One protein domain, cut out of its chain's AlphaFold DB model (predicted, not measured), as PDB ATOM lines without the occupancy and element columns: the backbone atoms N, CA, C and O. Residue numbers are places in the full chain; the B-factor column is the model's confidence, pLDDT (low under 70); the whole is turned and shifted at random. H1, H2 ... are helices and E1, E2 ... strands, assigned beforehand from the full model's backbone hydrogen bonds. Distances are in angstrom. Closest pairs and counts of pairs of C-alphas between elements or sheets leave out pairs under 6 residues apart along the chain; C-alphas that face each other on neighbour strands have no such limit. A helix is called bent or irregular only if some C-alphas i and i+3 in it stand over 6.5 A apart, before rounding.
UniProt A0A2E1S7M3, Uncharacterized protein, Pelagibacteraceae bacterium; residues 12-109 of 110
ATOM      1  N   ASP A  12      -5.178 -55.005  26.317       95.62
ATOM      2  CA  ASP A  12      -6.174 -54.363  25.464       95.62
ATOM      3  C   ASP A  12      -6.169 -52.850  25.717       95.62
ATOM      4  O   ASP A  12      -6.232 -52.390  26.859       95.62
ATOM      5  N   ILE A  13      -6.097 -52.072  24.636       94.81
ATOM      6  CA  ILE A  13      -6.215 -50.612  24.672       94.81
ATOM      7  C   ILE A  13      -7.694 -50.261  24.504       94.81
ATOM      8  O   ILE A  13      -8.302 -50.593  23.486       94.81
ATOM      9  N   LEU A  14      -8.283 -49.600  25.503       94.88
ATOM     10  CA  LEU A  14      -9.699 -49.203  25.485       94.88
ATOM     11  C   LEU A  14      -9.916 -47.782  24.965       94.88
ATOM     12  O   LEU A  14     -11.035 -47.402  24.610       94.88
ATOM     13  N   PHE A  15      -8.859 -46.980  24.974       94.75
ATOM     14  CA  PHE A  15      -8.857 -45.616  24.486       94.75
ATOM     15  C   PHE A  15      -7.430 -45.222  24.134       94.75
ATOM     16  O   PHE A  15      -6.503 -45.558  24.864       94.75
ATOM     17  N   GLU A  16      -7.273 -44.480  23.046       95.81
ATOM     18  CA  GLU A  16      -6.005 -43.865  22.688       95.81
ATOM     19  C   GLU A  16      -6.261 -42.569  21.923       95.81
ATOM     20  O   GLU A  16      -7.083 -42.511  21.004       95.81
ATOM     21  N   ARG A  17      -5.557 -41.511  22.314       94.62
ATOM     22  CA  ARG A  17      -5.578 -40.227  21.625       94.62
ATOM     23  C   ARG A  17      -4.233 -39.547  21.778       94.62
ATOM     24  O   ARG A  17      -3.761 -39.343  22.887       94.62
ATOM     25  N   ASP A  18      -3.679 -39.093  20.665       94.94
ATOM     26  CA  ASP A  18      -2.543 -38.179  20.669       94.94
ATOM     27  C   ASP A  18      -2.992 -36.775  20.245       94.94
ATOM     28  O   ASP A  18      -3.873 -36.605  19.395       94.94
ATOM     29  N   ASN A  19      -2.412 -35.750  20.860       91.75
ATOM     30  CA  ASN A  19      -2.605 -34.363  20.459       91.75
ATOM     31  C   ASN A  19      -1.300 -33.565  20.589       91.75
ATOM     32  O   ASN A  19      -0.226 -34.113  20.801       91.75
ATOM     33  N   GLN A  20      -1.346 -32.249  20.397       90.06
ATOM     34  CA  GLN A  20      -0.127 -31.431  20.410       90.06
ATOM     35  C   GLN A  20       0.559 -31.365  21.785       90.06
ATOM     36  O   GLN A  20       1.744 -31.054  21.835       90.06
ATOM     37  N   ILE A  21      -0.165 -31.661  22.865       89.31
ATOM     38  CA  ILE A  21       0.246 -31.445  24.255       89.31
ATOM     39  C   ILE A  21       0.627 -32.765  24.932       89.31
ATOM     40  O   ILE A  21       1.628 -32.808  25.639       89.31
ATOM     41  N   ALA A  22      -0.136 -33.838  24.715       91.44
ATOM     42  CA  ALA A  22       0.060 -35.115  25.399       91.44
ATOM     43  C   ALA A  22      -0.515 -36.298  24.607       91.44
ATOM     44  O   ALA A  22      -1.416 -36.136  23.775       91.44
ATOM     45  N   HIS A  23      -0.003 -37.486  24.923       92.62
ATOM     46  CA  HIS A  23      -0.568 -38.774  24.538       92.62
ATOM     47  C   HIS A  23      -1.394 -39.323  25.701       92.62
ATOM     48  O   HIS A  23      -0.962 -39.301  26.849       92.62
ATOM     49  N   PHE A  24      -2.607 -39.770  25.404       93.25
ATOM     50  CA  PHE A  24      -3.566 -40.290  26.368       93.25
ATOM     51  C   PHE A  24      -3.922 -41.707  25.963       93.25
ATOM     52  O   PHE A  24      -4.295 -41.926  24.807       93.25
ATOM     53  N   TYR A  25      -3.872 -42.650  26.894       94.44
ATOM     54  CA  TYR A  25      -4.314 -44.006  26.611       94.44
ATOM     55  C   TYR A  25      -4.802 -44.718  27.863       94.44
ATOM     56  O   TYR A  25      -4.253 -44.540  28.945       94.44
ATOM     57  N   ASP A  26      -5.814 -45.560  27.688       95.12
ATOM     58  CA  ASP A  26      -6.342 -46.405  28.751       95.12
ATOM     59  C   ASP A  26      -6.052 -47.857  28.395       95.12
ATOM     60  O   ASP A  26      -6.338 -48.309  27.278       95.12
ATOM     61  N   VAL A  27      -5.517 -48.607  29.349       95.50
ATOM     62  CA  VAL A  27      -5.085 -49.981  29.132       95.50
ATOM     63  C   VAL A  27      -5.653 -50.898  30.199       95.50
ATOM     64  O   VAL A  27      -5.574 -50.619  31.391       95.50
ATOM     65  N   LEU A  28      -6.198 -52.029  29.762       96.81
ATOM     66  CA  LEU A  28      -6.386 -53.199  30.605       96.81
ATOM     67  C   LEU A  28      -5.256 -54.172  30.278       96.81
ATOM     68  O   LEU A  28      -5.012 -54.471  29.109       96.81
ATOM     69  N   LYS A  29      -4.533 -54.632  31.292       94.88
ATOM     70  CA  LYS A  29      -3.443 -55.592  31.128       94.88
ATOM     71  C   LYS A  29      -3.534 -56.685  32.172       94.88
ATOM     72  O   LYS A  29      -3.879 -56.451  33.331       94.88
ATOM     73  N   GLU A  30      -3.204 -57.891  31.759       93.69
ATOM     74  CA  GLU A  30      -2.962 -58.996  32.659       93.69
ATOM     75  C   GLU A  30      -1.493 -58.975  33.103       93.69
ATOM     76  O   GLU A  30      -0.601 -58.508  32.400       93.69
ATOM     77  N   THR A  31      -1.236 -59.451  34.312       89.44
ATOM     78  CA  THR A  31       0.110 -59.706  34.830       89.44
ATOM     79  C   THR A  31       0.152 -61.131  35.369       89.44
ATOM     80  O   THR A  31      -0.868 -61.828  35.381       89.44
ATOM     81  N   ASN A  32       1.307 -61.579  35.859       88.50
ATOM     82  CA  ASN A  32       1.411 -62.898  36.480       88.50
ATOM     83  C   ASN A  32       0.380 -63.083  37.608       88.50
ATOM     84  O   ASN A  32      -0.371 -64.059  37.629       88.50
ATOM     85  N   ASP A  33       0.266 -62.074  38.476       91.06
ATOM     86  CA  ASP A  33      -0.481 -62.183  39.730       91.06
ATOM     87  C   ASP A  33      -1.793 -61.395  39.741       91.06
ATOM     88  O   ASP A  33      -2.517 -61.439  40.738       91.06
ATOM     89  N   GLY A  34      -2.109 -60.644  38.684       93.50
ATOM     90  CA  GLY A  34      -3.215 -59.690  38.705       93.50
ATOM     91  C   GLY A  34      -3.731 -59.254  37.343       93.50
ATOM     92  O   GLY A  34      -3.221 -59.656  36.300       93.50
ATOM     93  N   ILE A  35      -4.745 -58.401  37.388       95.31
ATOM     94  CA  ILE A  35      -5.238 -57.596  36.275       95.31
ATOM     95  C   ILE A  35      -5.123 -56.137  36.711       95.31
ATOM     96  O   ILE A  35      -5.437 -55.811  37.854       95.31
ATOM     97  N   SER A  36      -4.656 -55.290  35.807       95.50
ATOM     98  CA  SER A  36      -4.434 -53.869  36.029       95.50
ATOM     99  C   SER A  36      -5.188 -53.088  34.965       95.50
ATOM    100  O   SER A  36      -5.047 -53.370  33.772       95.50
ATOM    101  N   TYR A  37      -6.020 -52.147  35.396       96.69
ATOM    102  CA  TYR A  37      -6.606 -51.137  34.525       96.69
ATOM    103  C   TYR A  37      -5.974 -49.789  34.861       96.69
ATOM    104  O   TYR A  37      -6.002 -49.394  36.023       96.69
ATOM    105  N   ALA A  38      -5.427 -49.096  33.867       95.06
ATOM    106  CA  ALA A  38      -4.743 -47.826  34.064       95.06
ATOM    107  C   ALA A  38      -5.113 -46.809  32.981       95.06
ATOM    108  O   ALA A  38      -5.253 -47.163  31.808       95.06
ATOM    109  N   GLU A  39      -5.254 -45.549  33.384       95.31
ATOM    110  CA  GLU A  39      -5.408 -44.397  32.498       95.31
ATOM    111  C   GLU A  39      -4.134 -43.559  32.540       95.31
ATOM    112  O   GLU A  39      -3.696 -43.130  33.607       95.31
ATOM    113  N   HIS A  40      -3.553 -43.322  31.369       92.69
ATOM    114  CA  HIS A  40      -2.272 -42.651  31.221       92.69
ATOM    115  C   HIS A  40      -2.425 -41.289  30.554       92.69
ATOM    116  O   HIS A  40      -3.196 -41.109  29.602       92.69
ATOM    117  N   ILE A  41      -1.626 -40.341  31.035       91.94
ATOM    118  CA  ILE A  41      -1.387 -39.044  30.418       91.94
ATOM    119  C   ILE A  41       0.122 -38.874  30.345       91.94
ATOM    120  O   ILE A  41       0.775 -38.691  31.369       91.94
ATOM    121  N   ASN A  42       0.648 -38.874  29.126       90.50
ATOM    122  CA  ASN A  42       2.067 -38.714  28.857       90.50
ATOM    123  C   ASN A  42       2.281 -37.369  28.150       90.50
ATOM    124  O   ASN A  42       2.041 -37.263  26.935       90.50
ATOM    125  N   PRO A  43       2.646 -36.296  28.876       88.12
ATOM    126  CA  PRO A  43       2.891 -34.995  28.276       88.12
ATOM    127  C   PRO A  43       4.069 -35.046  27.303       88.12
ATOM    128  O   PRO A  43       5.109 -35.646  27.558       88.12
ATOM    129  N   LYS A  44       3.956 -34.355  26.168       87.31
ATOM    130  CA  LYS A  44       5.099 -34.173  25.264       87.31
ATOM    131  C   LYS A  44       6.128 -33.275  25.954       87.31
ATOM    132  O   LYS A  44       5.743 -32.313  26.603       87.31
ATOM    133  N   LYS A  45       7.427 -33.503  25.722       79.25
ATOM    134  CA  LYS A  45       8.577 -32.831  26.383       79.25
ATOM    135  C   LYS A  45       8.499 -31.300  26.565       79.25
ATOM    136  O   LYS A  45       9.154 -30.740  27.430       79.25
ATOM    137  N   LYS A  46       7.756 -30.580  25.718       80.38
ATOM    138  CA  LYS A  46       7.577 -29.114  25.838       80.38
ATOM    139  C   LYS A  46       6.451 -28.697  26.794       80.38
ATOM    140  O   LYS A  46       6.311 -27.513  27.077       80.38
ATOM    141  N   PHE A  47       5.633 -29.650  27.216       75.56
ATOM    142  CA  PHE A  47       4.423 -29.481  28.013       75.56
ATOM    143  C   PHE A  47       4.476 -30.274  29.322       75.56
ATOM    144  O   PHE A  47       3.593 -30.102  30.158       75.56
ATOM    145  N   SER A  48       5.486 -31.128  29.506       75.06
ATOM    146  CA  SER A  48       5.747 -31.781  30.781       75.06
ATOM    147  C   SER A  48       6.193 -30.747  31.818       75.06
ATOM    148  O   SER A  48       7.018 -29.872  31.550       75.06
ATOM    149  N   ILE A  49       5.644 -30.849  33.025       69.06
ATOM    150  CA  ILE A  49       6.211 -30.188  34.201       69.06
ATOM    151  C   ILE A  49       7.133 -31.226  34.829       69.06
ATOM    152  O   ILE A  49       6.661 -32.288  35.220       69.06
ATOM    153  N   CYS A  50       8.435 -30.943  34.879       68.38
ATOM    154  CA  CYS A  50       9.440 -31.866  35.425       68.38
ATOM    155  C   CYS A  50       9.456 -33.260  34.763       68.38
ATOM    156  O   CYS A  50       9.735 -34.236  35.446       68.38
ATOM    157  N   ASP A  51       9.124 -33.360  33.469       66.44
ATOM    158  CA  ASP A  51       9.094 -34.645  32.744       66.44
ATOM    159  C   ASP A  51       8.224 -35.725  33.422       66.44
ATOM    160  O   ASP A  51       8.507 -36.922  33.341       66.44
ATOM    161  N   MET A  52       7.146 -35.270  34.079       75.88
ATOM    162  CA  MET A  52       6.192 -36.122  34.784       75.88
ATOM    163  C   MET A  52       5.128 -36.717  33.855       75.88
ATOM    164  O   MET A  52       4.337 -35.969  33.272       75.88
ATOM    165  N   ASP A  53       5.053 -38.048  33.800       82.44
ATOM    166  CA  ASP A  53       3.893 -38.779  33.268       82.44
ATOM    167  C   ASP A  53       2.914 -39.102  34.404       82.44
ATOM    168  O   ASP A  53       3.323 -39.349  35.542       82.44
ATOM    169  N   TYR A  54       1.617 -39.130  34.099       85.56
ATOM    170  CA  TYR A  54       0.565 -39.452  35.063       85.56
ATOM    171  C   TYR A  54      -0.079 -40.792  34.721       85.56
ATOM    172  O   TYR A  54      -0.460 -41.034  33.575       85.56
ATOM    173  N   GLU A  55      -0.252 -41.634  35.734       90.44
ATOM    174  CA  GLU A  55      -0.929 -42.923  35.642       90.44
ATOM    175  C   GLU A  55      -1.902 -43.051  36.813       90.44
ATOM    176  O   GLU A  55      -1.486 -43.100  37.970       90.44
ATOM    177  N   GLU A  56      -3.202 -43.114  36.532       93.00
ATOM    178  CA  GLU A  56      -4.187 -43.508  37.541       93.00
ATOM    179  C   GLU A  56      -4.573 -44.965  37.305       93.00
ATOM    180  O   GLU A  56      -5.089 -45.310  36.238       93.00
ATOM    181  N   TYR A  57      -4.315 -45.827  38.289       94.19
ATOM    182  CA  TYR A  57      -4.458 -47.271  38.123       94.19
ATOM    183  C   TYR A  57      -5.396 -47.905  39.149       94.19
ATOM    184  O   TYR A  57      -5.659 -47.373  40.229       94.19
ATOM    185  N   VAL A  58      -5.913 -49.073  38.778       96.06
ATOM    186  CA  VAL A  58      -6.650 -50.001  39.630       96.06
ATOM    187  C   VAL A  58      -6.099 -51.399  39.384       96.06
ATOM    188  O   VAL A  58      -6.313 -51.989  38.321       96.06
ATOM    189  N   ASP A  59      -5.443 -51.940  40.402       95.62
ATOM    190  CA  ASP A  59      -4.790 -53.238  40.376       95.62
ATOM    191  C   ASP A  59      -5.544 -54.245  41.241       95.62
ATOM    192  O   ASP A  59      -5.860 -54.010  42.408       95.62
ATOM    193  N   VAL A  60      -5.803 -55.420  40.670       95.62
ATOM    194  CA  VAL A  60      -6.520 -56.502  41.343       95.62
ATOM    195  C   VAL A  60      -5.705 -57.778  41.256       95.62
ATOM    196  O   VAL A  60      -5.386 -58.252  40.167       95.62
ATOM    197  N   LYS A  61      -5.401 -58.401  42.398       95.69
ATOM    198  CA  LYS A  61      -4.741 -59.715  42.399       95.69
ATOM    199  C   LYS A  61      -5.714 -60.807  41.947       95.69
ATOM    200  O   LYS A  61      -6.842 -60.877  42.431       95.69
ATOM    201  N   LYS A  62      -5.249 -61.735  41.105       92.69
ATOM    202  CA  LYS A  62      -6.046 -62.842  40.544       92.69
ATOM    203  C   LYS A  62      -6.718 -63.694  41.613       92.69
ATOM    204  O   LYS A  62      -7.877 -64.061  41.464       92.69
ATOM    205  N   LYS A  63      -6.038 -63.918  42.743       93.12
ATOM    206  CA  LYS A  63      -6.590 -64.648  43.900       93.12
ATOM    207  C   LYS A  63      -7.883 -64.038  44.467       93.12
ATOM    208  O   LYS A  63      -8.624 -64.731  45.155       93.12
ATOM    209  N   TYR A  64      -8.151 -62.759  44.196       93.50
ATOM    210  CA  TYR A  64      -9.345 -62.047  44.653       93.50
ATOM    211  C   TYR A  64     -10.435 -61.917  43.588       93.50
ATOM    212  O   TYR A  64     -11.566 -61.581  43.936       93.50
ATOM    213  N   LEU A  65     -10.131 -62.198  42.315       88.25
ATOM    214  CA  LEU A  65     -11.074 -62.015  41.209       88.25
ATOM    215  C   LEU A  65     -12.273 -62.973  41.270       88.25
ATOM    216  O   LEU A  65     -13.302 -62.665  40.674       88.25
ATOM    217  N   LYS A  66     -12.200 -64.068  42.042       86.69
ATOM    218  CA  LYS A  66     -13.259 -65.094  42.128       86.69
ATOM    219  C   LYS A  66     -13.661 -65.536  40.707       86.69
ATOM    220  O   LYS A  66     -12.818 -66.068  39.998       86.69
ATOM    221  N   ASP A  67     -14.891 -65.239  40.281       89.19
ATOM    222  CA  ASP A  67     -15.436 -65.587  38.959       89.19
ATOM    223  C   ASP A  67     -15.333 -64.446  37.926       89.19
ATOM    224  O   ASP A  67     -15.839 -64.567  36.809       89.19
ATOM    225  N   LEU A  68     -14.739 -63.304  38.297       93.12
ATOM    226  CA  LEU A  68     -14.603 -62.141  37.426       93.12
ATOM    227  C   LEU A  68     -13.435 -62.337  36.457       93.12
ATOM    228  O   LEU A  68     -12.272 -62.176  36.822       93.12
ATOM    229  N   THR A  69     -13.755 -62.670  35.209       93.75
ATOM    230  CA  THR A  69     -12.741 -62.918  34.178       93.75
ATOM    231  C   THR A  69     -12.250 -61.628  33.530       93.75
ATOM    232  O   THR A  69     -12.934 -60.600  33.541       93.75
ATOM    233  N   TYR A  70     -11.081 -61.701  32.892       94.62
ATOM    234  CA  TYR A  70     -10.536 -60.604  32.098       94.62
ATOM    235  C   TYR A  70     -11.535 -60.103  31.042       94.62
ATOM    236  O   TYR A  70     -11.812 -58.910  30.973       94.62
ATOM    237  N   ASP A  71     -12.153 -61.007  30.273       95.31
ATOM    238  CA  ASP A  71     -13.135 -60.643  29.242       95.31
ATOM    239  C   ASP A  71     -14.375 -59.954  29.809       95.31
ATOM    240  O   ASP A  71     -14.934 -59.050  29.190       95.31
ATOM    241  N   GLN A  72     -14.827 -60.365  30.995       95.50
ATOM    242  CA  GLN A  72     -15.946 -59.706  31.661       95.50
ATOM    243  C   GLN A  72     -15.578 -58.287  32.092       95.50
ATOM    244  O   GLN A  72     -16.410 -57.388  31.963       95.50
ATOM    245  N   ILE A  73     -14.350 -58.081  32.576       95.88
ATOM    246  CA  ILE A  73     -13.838 -56.750  32.919       95.88
ATOM    247  C   ILE A  73     -13.747 -55.898  31.655       95.88
ATOM    248  O   ILE A  73     -14.334 -54.820  31.616       95.88
ATOM    249  N   LEU A  74     -13.101 -56.401  30.601       96.44
ATOM    250  CA  LEU A  74     -12.951 -55.697  29.331       96.44
ATOM    251  C   LEU A  74     -14.309 -55.275  28.753       96.44
ATOM    252  O   LEU A  74     -14.527 -54.104  28.446       96.44
ATOM    253  N   ASN A  75     -15.261 -56.210  28.688       96.44
ATOM    254  CA  ASN A  75     -16.612 -55.944  28.200       96.44
ATOM    255  C   ASN A  75     -17.393 -54.980  29.100       96.44
ATOM    256  O   ASN A  75     -18.263 -54.261  28.614       96.44
ATOM    257  N   TYR A  76     -17.146 -54.977  30.412       95.94
ATOM    258  CA  TYR A  76     -17.765 -54.020  31.326       95.94
ATOM    259  C   TYR A  76     -17.212 -52.611  31.096       95.94
ATOM    260  O   TYR A  76     -17.990 -51.683  30.897       95.94
ATOM    261  N   LEU A  77     -15.887 -52.461  31.054       96.06
ATOM    262  CA  LEU A  77     -15.209 -51.182  30.833       96.06
ATOM    263  C   LEU A  77     -15.547 -50.573  29.462       96.06
ATOM    264  O   LEU A  77     -15.736 -49.361  29.352       96.06
ATOM    265  N   GLY A  78     -15.687 -51.411  28.431       94.50
ATOM    266  CA  GLY A  78     -16.052 -50.991  27.076       94.50
ATOM    267  C   GLY A  78     -17.468 -50.415  26.934       94.50
ATOM    268  O   GLY A  78     -17.761 -49.780  25.925       94.50
ATOM    269  N   LYS A  79     -18.351 -50.588  27.929       95.25
ATOM    270  CA  LYS A  79     -19.720 -50.031  27.911       95.25
ATOM    271  C   LYS A  79     -19.790 -48.562  28.322       95.25
ATOM    272  O   LYS A  79     -20.810 -47.921  28.077       95.25
ATOM    273  N   PHE A  80     -18.752 -48.048  28.973       95.06
ATOM    274  CA  PHE A  80     -18.736 -46.698  29.527       95.06
ATOM    275  C   PHE A  80     -17.856 -45.766  28.697       95.06
ATOM    276  O   PHE A  80     -16.911 -46.192  28.024       95.06
ATOM    277  N   LYS A  81     -18.170 -44.469  28.771       92.62
ATOM    278  CA  LYS A  81     -17.293 -43.417  28.253       92.62
ATOM    279  C   LYS A  81     -16.009 -43.366  29.082       92.62
ATOM    280  O   LYS A  81     -16.029 -43.750  30.252       92.62
ATOM    281  N   LYS A  82     -14.923 -42.870  28.479       89.69
ATOM    282  CA  LYS A  82     -13.607 -42.750  29.125       89.69
ATOM    283  C   LYS A  82     -13.727 -42.118  30.512       89.69
ATOM    284  O   LYS A  82     -13.266 -42.690  31.486       89.69
ATOM    285  N   GLU A  83     -14.409 -40.980  30.597       90.19
ATOM    286  CA  GLU A  83     -14.472 -40.139  31.795       90.19
ATOM    287  C   GLU A  83     -15.138 -40.830  32.995       90.19
ATOM    288  O   GLU A  83     -14.955 -40.411  34.133       90.19
ATOM    289  N   GLU A  84     -15.919 -41.886  32.756       94.00
ATOM    290  CA  GLU A  84     -16.634 -42.625  33.800       94.00
ATOM    291  C   GLU A  84     -15.975 -43.971  34.128       94.00
ATOM    292  O   GLU A  84     -16.320 -44.602  35.129       94.00
ATOM    293  N   ARG A  85     -15.065 -44.453  33.279       94.56
ATOM    294  CA  ARG A  85     -14.655 -45.859  33.243       94.56
ATOM    295  C   ARG A  85     -13.943 -46.291  34.523       94.56
ATOM    296  O   ARG A  85     -14.338 -47.298  35.117       94.56
ATOM    297  N   LEU A  86     -12.963 -45.514  34.981       94.00
ATOM    298  CA  LEU A  86     -12.214 -45.804  36.202       94.00
ATOM    299  C   LEU A  86     -13.109 -45.839  37.450       94.00
ATOM    300  O   LEU A  86     -13.068 -46.797  38.223       94.00
ATOM    301  N   GLU A  87     -13.970 -44.834  37.623       94.75
ATOM    302  CA  GLU A  87     -14.868 -44.756  38.781       94.75
ATOM    303  C   GLU A  87     -15.886 -45.905  38.769       94.75
ATOM    304  O   GLU A  87     -16.097 -46.583  39.778       94.75
ATOM    305  N   LYS A  88     -16.467 -46.216  37.601       96.00
ATOM    306  CA  LYS A  88     -17.368 -47.369  37.441       96.00
ATOM    307  C   LYS A  88     -16.673 -48.695  37.729       96.00
ATOM    308  O   LYS A  88     -17.336 -49.618  38.214       96.00
ATOM    309  N   TYR A  89     -15.377 -48.807  37.446       95.94
ATOM    310  CA  TYR A  89     -14.598 -49.997  37.766       95.94
ATOM    311  C   TYR A  89     -14.362 -50.136  39.272       95.94
ATOM    312  O   TYR A  89     -14.686 -51.182  39.840       95.94
ATOM    313  N   LYS A  90     -13.930 -49.064  39.949       96.00
ATOM    314  CA  LYS A  90     -13.791 -49.026  41.416       96.00
ATOM    315  C   LYS A  90     -15.114 -49.394  42.107       96.00
ATOM    316  O   LYS A  90     -15.122 -50.194  43.043       96.00
ATOM    317  N   ILE A  91     -16.249 -48.880  41.618       96.44
ATOM    318  CA  ILE A  91     -17.590 -49.216  42.133       96.44
ATOM    319  C   ILE A  91     -17.910 -50.709  41.959       96.44
ATOM    320  O   ILE A  91     -18.394 -51.334  42.903       96.44
ATOM    321  N   LEU A  92     -17.627 -51.300  40.791       95.38
ATOM    322  CA  LEU A  92     -17.850 -52.730  40.540       95.38
ATOM    323  C   LEU A  92     -17.064 -53.607  41.525       95.38
ATOM    324  O   LEU A  92     -17.615 -54.562  42.081       95.38
ATOM    325  N   LEU A  93     -15.787 -53.289  41.742       95.69
ATOM    326  CA  LEU A  93     -14.917 -54.050  42.638       95.69
ATOM    327  C   LEU A  93     -15.384 -53.941  44.095       95.69
ATOM    328  O   LEU A  93     -15.511 -54.966  44.769       95.69
ATOM    329  N   LYS A  94     -15.759 -52.732  44.548       96.06
ATOM    330  CA  LYS A  94     -16.379 -52.513  45.869       96.06
ATOM    331  C   LYS A  94     -17.676 -53.309  46.026       96.06
ATOM    332  O   LYS A  94     -17.847 -53.998  47.026       96.06
ATOM    333  N   PHE A  95     -18.564 -53.271  45.029       95.38
ATOM    334  CA  PHE A  95     -19.836 -54.003  45.050       95.38
ATOM    335  C   PHE A  95     -19.639 -55.520  45.176       95.38
ATOM    336  O   PHE A  95     -20.388 -56.195  45.877       95.38
ATOM    337  N   ARG A  96     -18.598 -56.067  44.536       94.31
ATOM    338  CA  ARG A  96     -18.246 -57.496  44.615       94.31
ATOM    339  C   ARG A  96     -17.396 -57.868  45.833       94.31
ATOM    340  O   ARG A  96     -17.045 -59.044  45.990       94.31
ATOM    341  N   ASN A  97     -17.086 -56.894  46.689       95.50
ATOM    342  CA  ASN A  97     -16.186 -57.038  47.827       95.50
ATOM    343  C   ASN A  97     -14.833 -57.652  47.409       95.50
ATOM    344  O   ASN A  97     -14.349 -58.609  48.019       95.50
ATOM    345  N   ILE A  98     -14.283 -57.158  46.296       95.38
ATOM    346  CA  ILE A  98     -12.968 -57.534  45.772       95.38
ATOM    347  C   ILE A  98     -11.983 -56.451  46.222       95.38
ATOM    348  O   ILE A  98     -12.169 -55.297  45.836       95.38
ATOM    349  N   PRO A  99     -10.964 -56.776  47.036       95.75
ATOM    350  CA  PRO A  99      -9.920 -55.817  47.375       95.75
ATOM    351  C   PRO A  99      -9.092 -55.471  46.133       95.75
ATOM    352  O   PRO A  99      -8.778 -56.344  45.319       95.75
ATOM    353  N   PHE A 100      -8.740 -54.197  46.011       95.81
ATOM    354  CA  PHE A 100      -7.935 -53.658  44.923       95.81
ATOM    355  C   PHE A 100      -7.055 -52.526  45.440       95.81
ATOM    356  O   PHE A 100      -7.431 -51.838  46.393       95.81
ATOM    357  N   ASP A 101      -5.923 -52.335  44.780       94.69
ATOM    358  CA  ASP A 101      -5.035 -51.203  44.997       94.69
ATOM    359  C   ASP A 101      -5.354 -50.141  43.944       94.69
ATOM    360  O   ASP A 101      -5.610 -50.468  42.786       94.69
ATOM    361  N   ALA A 102      -5.392 -48.873  44.337       94.12
ATOM    362  CA  ALA A 102      -5.584 -47.770  43.408       94.12
ATOM    363  C   ALA A 102      -4.858 -46.537  43.922       94.12
ATOM    364  O   ALA A 102      -4.971 -46.214  45.106       94.12
ATOM    365  N   ASP A 103      -4.158 -45.852  43.029       90.50
ATOM    366  CA  ASP A 103      -3.461 -44.609  43.336       90.50
ATOM    367  C   ASP A 103      -3.295 -43.758  42.069       90.50
ATOM    368  O   ASP A 103      -3.536 -44.226  40.950       90.50
ATOM    369  N   LEU A 104      -2.883 -42.506  42.263       87.94
ATOM    370  CA  LEU A 104      -2.382 -41.631  41.213       87.94
ATOM    371  C   LEU A 104      -0.855 -41.631  41.280       87.94
ATOM    372  O   LEU A 104      -0.260 -41.022  42.169       87.94
ATOM    373  N   PHE A 105      -0.221 -42.297  40.324       81.19
ATOM    374  CA  PHE A 105       1.226 -42.356  40.226       81.19
ATOM    375  C   PHE A 105       1.756 -41.289  39.267       81.19
ATOM    376  O   PHE A 105       1.192 -41.052  38.195       81.19
ATOM    377  N   THR A 106       2.863 -40.651  39.647       76.12
ATOM    378  CA  THR A 106       3.600 -39.709  38.797       76.12
ATOM    379  C   THR A 106       4.991 -40.259  38.526       76.12
ATOM    380  O   THR A 106       5.783 -40.412  39.460       76.12
ATOM    381  N   TRP A 107       5.301 -40.551  37.267       69.31
ATOM    382  CA  TRP A 107       6.623 -41.015  36.852       69.31
ATOM    383  C   TRP A 107       7.513 -39.819  36.539       69.31
ATOM    384  O   TRP A 107       7.164 -39.046  35.658       69.31
ATOM    385  N   ASN A 108       8.670 -39.685  37.191       64.06
ATOM    386  CA  ASN A 108       9.715 -38.786  36.697       64.06
ATOM    387  C   ASN A 108      10.482 -39.509  35.590       64.06
ATOM    388  O   ASN A 108      11.065 -40.567  35.835       64.06
ATOM    389  N   SER A 109      10.478 -38.949  34.387       56.06
ATOM    390  CA  SER A 109      11.359 -39.414  33.319       56.06
ATOM    391  C   SER A 109      12.732 -38.767  33.530       56.06
ATOM    392  O   SER A 109      12.908 -37.604  33.174       56.06
TER     393      SER A 109
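Overview. This is residues 12 to 109 of the 110 residues of an uncharacterized protein of Pelagibacteraceae bacterium (UniProt A0A2E1S7M3). A long, twisted sheet of five strands has two helices, H1 and H2, packed over one face, and its other face is bare. The helices cover one part of the sheet's length, leaving the end near the link of residues 44 to 51 uncovered. The printed part has 98 residues, with elements in the order E1 E2 E3 E4 H1 H2 E5; the sheet order is E1 - E2 - E3 - E4 - E5, all antiparallel. The class is mixed, helices and strands; the whole is compact, with a radius of gyration of the C-alphas of 14.3 A, and elongated, spanning 45 by 25 by 21 A.

Along the chain. E1, residues 12 to 18, begins at C-alpha 12 (-6.174, -54.363, 25.464). E2 is residues 22 to 30, 25.1 A; E3 34 to 43, 27.5 A; E4 52 to 61, 27.1 A. H1 is residues 70 to 77; H2, 82 to 95, 20.5 A, is irregular, with C-alphas 83 and 86 7.5 A apart. E5, residues 101 to 108, bends by 55 degrees at residue 104 and ends at C-alpha 108 (9.715, -38.786, 36.697).

Arrangement. E1 to E4 form a meander, each strand the antiparallel neighbour of the one before. Within hydrogen-bond range are N 14 and O 26, 2.9 A, N 27 and O 38, 2.9 A, N 37 and O 58, 2.9 A, and, between E4 and E5, N 55 and O 105, 2.9 A. H1 is over E2, along the strands, at a height over the sheet of 9.4 A. H2, on the same face, is over E3 and E4 at 9.8 A, only just slantwise, at 31 degrees to E4 on the local plane. H2, with residues 85 to 89 alone, only just touches H1, with 3 pairs of C-alphas within 8 A, the closest Leu 77 and Arg 85 at 5.9 A. Every O i to N i+4 pair is within range in H1, 8 of 10 in H2.

Size, cuts and confidence. The C-alphas farthest apart, Lys 46 and Asp 67, are 45.1 A apart. The printed part has no cut and no long link. pLDDT is under 70 at residues 49 to 51 and 107 to 109.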